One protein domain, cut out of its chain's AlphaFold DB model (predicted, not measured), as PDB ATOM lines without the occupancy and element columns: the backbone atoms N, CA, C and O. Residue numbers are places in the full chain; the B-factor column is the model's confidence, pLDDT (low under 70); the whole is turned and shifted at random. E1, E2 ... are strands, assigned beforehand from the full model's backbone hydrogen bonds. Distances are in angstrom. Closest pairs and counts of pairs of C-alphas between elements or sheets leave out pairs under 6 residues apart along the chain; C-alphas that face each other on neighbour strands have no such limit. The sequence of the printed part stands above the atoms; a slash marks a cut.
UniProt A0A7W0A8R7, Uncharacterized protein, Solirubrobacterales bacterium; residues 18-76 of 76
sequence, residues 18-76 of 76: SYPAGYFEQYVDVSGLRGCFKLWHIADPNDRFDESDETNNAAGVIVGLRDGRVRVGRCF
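What this domain is: This is residues 18 to 76 of the 76 residues of an uncharacterized protein of Solirubrobacterales bacterium (UniProt A0A7W0A8R7). Little regular structure is here: a long, twisted hairpin of E1 and E2, with short E3 added beside the last residues of E2. Residues 46 to 53 stick out at one end of the hairpin, and residues 18 to 27 stand free as a tail. The printed part has 59 residues, 21 of them in three named strands and no named helix; the all-strand, antiparallel sheet runs E1, E2, E3. It is loose, with a radius of gyration of the C-alphas of 14.2 A, and spans 42 by 25 by 18 A.

Where its parts are: Find E2, residues 58 to 66, 25.4 A long, from C-alpha 58 at (80.509, -7.754, 33.546). E1, residues 35 to 42, measures 22.1 A. E3, residues 69 to 72, measures 10.1 A and ends at C-alpha 72, (80.821, 3.946, 21.158).

How they stand to each other: The strands form a meander, each the antiparallel neighbour of the one before. In hairpin E1 and E2, at 154 degrees, look for N 39 and O 61, 2.8 A apart, within hydrogen-bond range. In hairpin E2 and E3, at 146 degrees, N 64 and O 71 are 2.9 A apart, also within range. E1 and E3 are apart. The sheet is twisted, with C-alphas up to 4.1 A off its best plane.

The domain as a whole: The C-alphas farthest apart, Ser 52 and Asp 67, are 42.4 A apart. The printed part has no cut; E1 to E2 is a long link of 15 residues, E2 to E3 a tight one. No printed residue is under 70 in pLDDT.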
ATOM      1  N   SER A  18      65.844  -0.810  35.551       95.00
ATOM      2  CA  SER A  18      66.373   0.073  34.513       95.00
ATOM      3  C   SER A  18      66.674   1.464  35.067       95.00
ATOM      4  O   SER A  18      65.764   2.187  35.468       95.00
ATOM      5  N   TYR A  19      67.938   1.889  34.986       94.75
ATOM      6  CA  TYR A  19      68.390   3.247  35.320       94.75
ATOM      7  C   TYR A  19      68.702   4.045  34.039       94.75
ATOM      8  O   TYR A  19      69.768   3.858  33.441       94.75
ATOM      9  N   PRO A  20      67.795   4.933  33.578       96.31
ATOM     10  CA  PRO A  20      67.972   5.677  32.331       96.31
ATOM     11  C   PRO A  20      69.167   6.635  32.377       96.31
ATOM     12  O   PRO A  20      69.536   7.125  33.437       96.31
ATOM     13  N   ALA A  21      69.702   7.016  31.215       94.06
ATOM     14  CA  ALA A  21      70.875   7.901  31.118       94.06
ATOM     15  C   ALA A  21      70.707   9.292  31.770       94.06
ATOM     16  O   ALA A  21      71.694   9.943  32.088       94.06
ATOM     17  N   GLY A  22      69.469   9.769  31.943       96.06
ATOM     18  CA  GLY A  22      69.176  11.029  32.641       96.06
ATOM     19  C   GLY A  22      68.989  10.882  34.153       96.06
ATOM     20  O   GLY A  22      68.701  11.875  34.818       96.06
ATOM     21  N   TYR A  23      69.082   9.661  34.687       96.31
ATOM     22  CA  TYR A  23      68.974   9.416  36.119       96.31
ATOM     23  C   TYR A  23      70.171  10.027  36.851       96.31
ATOM     24  O   TYR A  23      71.267  10.154  36.299       96.31
ATOM     25  N   PHE A  24      69.944  10.442  38.095       96.75
ATOM     26  CA  PHE A  24      70.985  11.051  38.911       96.75
ATOM     27  C   PHE A  24      72.200  10.115  39.011       96.75
ATOM     28  O   PHE A  24      72.034   8.915  39.194       96.75
ATOM     29  N   GLU A  25      73.401  10.675  38.834       96.44
ATOM     30  CA  GLU A  25      74.692   9.959  38.868       96.44
ATOM     31  C   GLU A  25      74.923   8.892  37.783       96.44
ATOM     32  O   GLU A  25      75.959   8.234  37.793       96.44
ATOM     33  N   GLN A  26      74.051   8.781  36.773       96.94
ATOM     34  CA  GLN A  26      74.207   7.804  35.689       96.94
ATOM     35  C   GLN A  26      75.207   8.255  34.605       96.94
ATOM     36  O   GLN A  26      74.898   8.307  33.412       96.94
ATOM     37  N   TYR A  27      76.424   8.620  35.018       95.38
ATOM     38  CA  TYR A  27      77.509   9.050  34.137       95.38
ATOM     39  C   TYR A  27      78.893   8.716  34.707       95.38
ATOM     40  O   TYR A  27      79.085   8.550  35.907       95.38
ATOM     41  N   VAL A  28      79.888   8.682  33.819       95.44
ATOM     42  CA  VAL A  28      81.308   8.693  34.185       95.44
ATOM     43  C   VAL A  28      81.894  10.002  33.680       95.44
ATOM     44  O   VAL A  28      81.789  10.304  32.489       95.44
ATOM     45  N   ASP A  29      82.501  10.786  34.570       95.31
ATOM     46  CA  ASP A  29      83.216  11.990  34.158       95.31
ATOM     47  C   ASP A  29      84.516  11.602  33.441       95.31
ATOM     48  O   ASP A  29      85.398  10.947  33.995       95.31
ATOM     49  N   VAL A  30      84.612  12.004  32.177       95.44
ATOM     50  CA  VAL A  30      85.764  11.754  31.303       95.44
ATOM     51  C   VAL A  30      86.508  13.042  30.952       95.44
ATOM     52  O   VAL A  30      87.266  13.088  29.978       95.44
ATOM     53  N   SER A  31      86.278  14.115  31.709       94.75
ATOM     54  CA  SER A  31      86.906  15.416  31.503       94.75
ATOM     55  C   SER A  31      88.427  15.294  31.404       94.75
ATOM     56  O   SER A  31      89.092  14.671  32.226       94.75
ATOM     57  N   GLY A  32      88.989  15.882  30.348       94.69
ATOM     58  CA  GLY A  32      90.428  15.850  30.076       94.69
ATOM     59  C   GLY A  32      90.950  14.561  29.428       94.69
ATOM     60  O   GLY A  32      92.081  14.563  28.941       94.69
ATOM     61  N   LEU A  33      90.151  13.492  29.335       96.00
ATOM     62  CA  LEU A  33      90.583  12.241  28.712       96.00
ATOM     63  C   LEU A  33      90.512  12.298  27.183       96.00
ATOM     64  O   LEU A  33      89.582  12.839  26.577       96.00
ATOM     65  N   ARG A  34      91.519  11.699  26.543       97.25
ATOM     66  CA  ARG A  34      91.622  11.526  25.090       97.25
ATOM     67  C   ARG A  34      92.266  10.180  24.800       97.25
ATOM     68  O   ARG A  34      93.223   9.808  25.471       97.25
ATOM     69  N   GLY A  35      91.771   9.469  23.795       97.75
ATOM     70  CA  GLY A  35      92.313   8.171  23.399       97.75
ATOM     71  C   GLY A  35      91.236   7.117  23.192       97.75
ATOM     72  O   GLY A  35      90.066   7.435  22.977       97.75
ATOM     73  N   CYS A  36      91.657   5.856  23.221       98.31
ATOM     74  CA  CYS A  36      90.771   4.711  23.087       98.31
ATOM     75  C   CYS A  36      90.786   3.897  24.376       98.31
ATOM     76  O   CYS A  36      91.845   3.464  24.828       98.31
ATOM     77  N   PHE A  37      89.607   3.710  24.956       98.12
ATOM     78  CA  PHE A  37      89.413   3.043  26.237       98.12
ATOM     79  C   PHE A  37      88.409   1.905  26.084       98.12
ATOM     80  O   PHE A  37      87.639   1.858  25.123       98.12
ATOM     81  N   LYS A  38      88.386   1.002  27.063       98.06
ATOM     82  CA  LYS A  38      87.276   0.074  27.270       98.06
ATOM     83  C   LYS A  38      86.528   0.511  28.526       98.06
ATOM     84  O   LYS A  38      87.129   0.563  29.593       98.06
ATOM     85  N   LEU A  39      85.250   0.845  28.382       97.69
ATOM     86  CA  LEU A  39      84.346   1.093  29.501       97.69
ATOM     87  C   LEU A  39      83.797  -0.252  29.974       97.69
ATOM     88  O   LEU A  39      83.297  -1.014  29.147       97.69
ATOM     89  N   TRP A  40      83.889  -0.522  31.273       97.94
ATOM     90  CA  TRP A  40      83.317  -1.701  31.918       97.94
ATOM     91  C   TRP A  40      82.186  -1.292  32.859       97.94
ATOM     92  O   TRP A  40      82.322  -0.320  33.598       97.94
ATOM     93  N   HIS A  41      81.103  -2.060  32.837       97.25
ATOM     94  CA  HIS A  41      80.032  -2.036  33.824       97.25
ATOM     95  C   HIS A  41      80.011  -3.398  34.517       97.25
ATOM     96  O   HIS A  41      80.005  -4.418  33.827       97.25
ATOM     97  N   ILE A  42      80.061  -3.406  35.848       98.06
ATOM     98  CA  ILE A  42      80.143  -4.619  36.668       98.06
ATOM     99  C   ILE A  42      79.030  -4.541  37.712       98.06
ATOM    100  O   ILE A  42      79.046  -3.635  38.547       98.06
ATOM    101  N   ALA A  43      78.065  -5.454  37.631       97.19
ATOM    102  CA  ALA A  43      77.053  -5.643  38.664       97.19
ATOM    103  C   ALA A  43      77.665  -6.362  39.876       97.19
ATOM    104  O   ALA A  43      78.581  -7.159  39.712       97.19
ATOM    105  N   ASP A  44      77.192  -6.021  41.076       97.31
ATOM    106  CA  ASP A  44      77.697  -6.524  42.363       97.31
ATOM    107  C   ASP A  44      79.226  -6.753  42.439       97.31
ATOM    108  O   ASP A  44      79.712  -7.849  42.708       97.31
ATOM    109  N   PRO A  45      80.050  -5.712  42.224       97.62
ATOM    110  CA  PRO A  45      81.501  -5.882  42.116       97.62
ATOM    111  C   PRO A  45      82.187  -6.323  43.423       97.62
ATOM    112  O   PRO A  45      83.401  -6.513  43.432       97.62
ATOM    113  N   ASN A  46      81.446  -6.410  44.532       97.81
ATOM    114  CA  ASN A  46      81.964  -6.786  45.845       97.81
ATOM    115  C   ASN A  46      81.347  -8.086  46.378       97.81
ATOM    116  O   ASN A  46      81.536  -8.341  47.571       97.81
ATOM    117  N   ASP A  47      80.635  -8.849  45.537       96.69
ATOM    118  CA  ASP A  47      80.144 -10.198  45.854       96.69
ATOM    119  C   ASP A  47      79.301 -10.202  47.147       96.69
ATOM    120  O   ASP A  47      79.646 -10.792  48.175       96.69
ATOM    121  N   ARG A  48      78.263  -9.355  47.169       97.50
ATOM    122  CA  ARG A  48      77.389  -9.118  48.331       97.50
ATOM    123  C   ARG A  48      76.071  -9.874  48.246       97.50
ATOM    124  O   ARG A  48      75.415 -10.016  49.283       97.50
ATOM    125  N   PHE A  49      75.678 -10.309  47.060       95.75
ATOM    126  CA  PHE A  49      74.502 -11.118  46.805       95.75
ATOM    127  C   PHE A  49      74.941 -12.477  46.267       95.75
ATOM    128  O   PHE A  49      75.821 -12.545  45.428       95.75
ATOM    129  N   ASP A  50      74.313 -13.552  46.742       96.94
ATOM    130  CA  ASP A  50      74.558 -14.879  46.180       96.94
ATOM    131  C   ASP A  50      73.831 -14.991  44.831       96.94
ATOM    132  O   ASP A  50      72.593 -15.071  44.792       96.94
ATOM    133  N   GLU A  51      74.575 -15.022  43.730       97.25
ATOM    134  CA  GLU A  51      74.031 -15.217  42.391       97.25
ATOM    135  C   GLU A  51      74.274 -16.656  41.908       97.25
ATOM    136  O   GLU A  51      75.171 -17.377  42.344       97.25
ATOM    137  N   SER A  52      73.434 -17.147  40.991       97.38
ATOM    138  CA  SER A  52      73.618 -18.501  40.444       97.38
ATOM    139  C   SER A  52      74.826 -18.614  39.505       97.38
ATOM    140  O   SER A  52      75.223 -19.728  39.160       97.38
ATOM    141  N   ASP A  53      75.346 -17.477  39.037       97.88
ATOM    142  CA  ASP A  53      76.464 -17.383  38.103       97.88
ATOM    143  C   ASP A  53      77.170 -16.021  38.219       97.88
ATOM    144  O   ASP A  53      76.795 -15.070  37.541       97.88
ATOM    145  N   GLU A  54      78.239 -15.967  39.013       97.50
ATOM    146  CA  GLU A  54      79.082 -14.772  39.219       97.50
ATOM    147  C   GLU A  54      79.963 -14.403  38.008       97.50
ATOM    148  O   GLU A  54      80.762 -13.463  38.040       97.50
ATOM    149  N   THR A  55      79.911 -15.181  36.918       97.69
ATOM    150  CA  THR A  55      80.809 -14.989  35.767       97.69
ATOM    151  C   THR A  55      80.226 -14.087  34.683       97.69
ATOM    152  O   THR A  55      80.936 -13.733  33.734       97.69
ATOM    153  N   ASN A  56      78.960 -13.675  34.816       97.62
ATOM    154  CA  ASN A  56      78.235 -12.909  33.799       97.62
ATOM    155  C   ASN A  56      77.929 -11.447  34.195       97.62
ATOM    156  O   ASN A  56      77.339 -10.705  33.409       97.62
ATOM    157  N   ASN A  57      78.431 -10.998  35.346       97.81
ATOM    158  CA  ASN A  57      78.183  -9.675  35.930       97.81
ATOM    159  C   ASN A  57      78.813  -8.500  35.167       97.81
ATOM    160  O   ASN A  57      78.524  -7.337  35.458       97.81
ATOM    161  N   ALA A  58      79.711  -8.773  34.215       98.12
ATOM    162  CA  ALA A  58      80.509  -7.754  33.546       98.12
ATOM    163  C   ALA A  58      80.159  -7.600  32.061       98.12
ATOM    164  O   ALA A  58      80.240  -8.542  31.271       98.12
ATOM    165  N   ALA A  59      79.900  -6.362  31.645       97.75
ATOM    166  CA  ALA A  59      79.774  -5.969  30.244       97.75
ATOM    167  C   ALA A  59      80.782  -4.864  29.913       97.75
ATOM    168  O   ALA A  59      81.035  -3.975  30.727       97.75
ATOM    169  N   GLY A  60      81.365  -4.890  28.711       98.00
ATOM    170  CA  GLY A  60      82.350  -3.885  28.320       98.00
ATOM    171  C   GLY A  60      82.278  -3.470  26.859       98.00
ATOM    172  O   GLY A  60      82.071  -4.302  25.977       98.00
ATOM    173  N   VAL A  61      82.516  -2.184  26.594       98.19
ATOM    174  CA  VAL A  61      82.461  -1.585  25.252       98.19
ATOM    175  C   VAL A  61      83.665  -0.682  24.997       98.19
ATOM    176  O   VAL A  61      84.172  -0.022  25.901       98.19
ATOM    177  N   ILE A  62      84.139  -0.642  23.751       98.56
ATOM    178  CA  ILE A  62      85.176   0.311  23.344       98.56
ATOM    179  C   ILE A  62      84.580   1.718  23.281       98.56
ATOM    180  O   ILE A  62      83.523   1.915  22.683       98.56
ATOM    181  N   VAL A  63      85.281   2.697  23.847       98.19
ATOM    182  CA  VAL A  63      84.940   4.116  23.748       98.19
ATOM    183  C   VAL A  63      86.140   4.912  23.242       98.19
ATOM    184  O   VAL A  63      87.219   4.920  23.834       98.19
ATOM    185  N   GLY A  64      85.958   5.582  22.108       98.44
ATOM    186  CA  GLY A  64      86.864   6.624  21.650       98.44
ATOM    187  C   GLY A  64      86.490   7.946  22.306       98.44
ATOM    188  O   GLY A  64      85.318   8.328  22.261       98.44
ATOM    189  N   LEU A  65      87.478   8.661  22.850       97.88
ATOM    190  CA  LEU A  65      87.339  10.002  23.420       97.88
ATOM    191  C   LEU A  65      88.248  10.986  22.679       97.88
ATOM    192  O   LEU A  65      89.464  10.789  22.606       97.88
ATOM    193  N   ARG A  66      87.669  12.051  22.117       96.31
ATOM    194  CA  ARG A  66      88.422  13.100  21.417       96.31
ATOM    195  C   ARG A  66      87.652  14.412  21.419       96.31
ATOM    196  O   ARG A  66      86.537  14.463  20.913       96.31
ATOM    197  N   ASP A  67      88.274  15.465  21.945       91.19
ATOM    198  CA  ASP A  67      87.780  16.849  21.884       91.19
ATOM    199  C   ASP A  67      86.294  16.988  22.292       91.19
ATOM    200  O   ASP A  67      85.483  17.567  21.571       91.19
ATOM    201  N   GLY A  68      85.921  16.384  23.430       88.75
ATOM    202  CA  GLY A  68      84.549  16.399  23.965       88.75
ATOM    203  C   GLY A  68      83.555  15.483  23.242       88.75
ATOM    204  O   GLY A  68      82.368  15.493  23.554       88.75
ATOM    205  N   ARG A  69      84.010  14.684  22.270       94.81
ATOM    206  CA  ARG A  69      83.183  13.719  21.536       94.81
ATOM    207  C   ARG A  69      83.446  12.300  22.020       94.81
ATOM    208  O   ARG A  69      84.595  11.918  22.251       94.81
ATOM    209  N   VAL A  70      82.378  11.508  22.055       96.56
ATOM    210  CA  VAL A  70      82.404  10.081  22.391       96.56
ATOM    211  C   VAL A  70      82.004   9.261  21.163       96.56
ATOM    212  O   VAL A  70      81.006   9.559  20.507       96.56
ATOM    213  N   ARG A  71      82.782   8.223  20.839       97.56
ATOM    214  CA  ARG A  71      82.411   7.176  19.873       97.56
ATOM    215  C   ARG A  71      82.279   5.848  20.599       97.56
ATOM    216  O   ARG A  71      83.259   5.351  21.136       97.56
ATOM    217  N   VAL A  72      81.086   5.266  20.574       96.81
ATOM    218  CA  VAL A  72      80.821   3.946  21.158       96.81
ATOM    219  C   VAL A  72      81.134   2.856  20.132       96.81
ATOM    220  O   VAL A  72      80.834   2.998  18.946       96.81
ATOM    221  N   GLY A  73      81.775   1.780  20.581       97.69
ATOM    222  CA  GLY A  73      82.130   0.602  19.789       97.69
ATOM    223  C   GLY A  73      83.394   0.743  18.937       97.69
ATOM    224  O   GLY A  73      83.791  -0.225  18.294       97.69
ATOM    225  N   ARG A  74      84.045   1.916  18.908       97.50
ATOM    226  CA  ARG A  74      85.259   2.140  18.107       97.50
ATOM    227  C   ARG A  74      86.106   3.307  18.599       97.50
ATOM    228  O   ARG A  74      85.593   4.255  19.189       97.50
ATOM    229  N   CYS A  75      87.389   3.266  18.254       96.56
ATOM    230  CA  CYS A  75      88.299   4.394  18.417       96.56
ATOM    231  C   CYS A  75      88.023   5.511  17.382       96.56
ATOM    232  O   CYS A  75      87.190   5.371  16.472       96.56
ATOM    233  N   PHE A  76      88.701   6.648  17.555       89.62
ATOM    234  CA  PHE A  76      88.613   7.791  16.645       89.62
ATOM    235  C   PHE A  76      89.410   7.621  15.363       89.62
ATOM    236  O   PHE A  76      90.542   7.106  15.448       89.62
TER     237      PHE A  76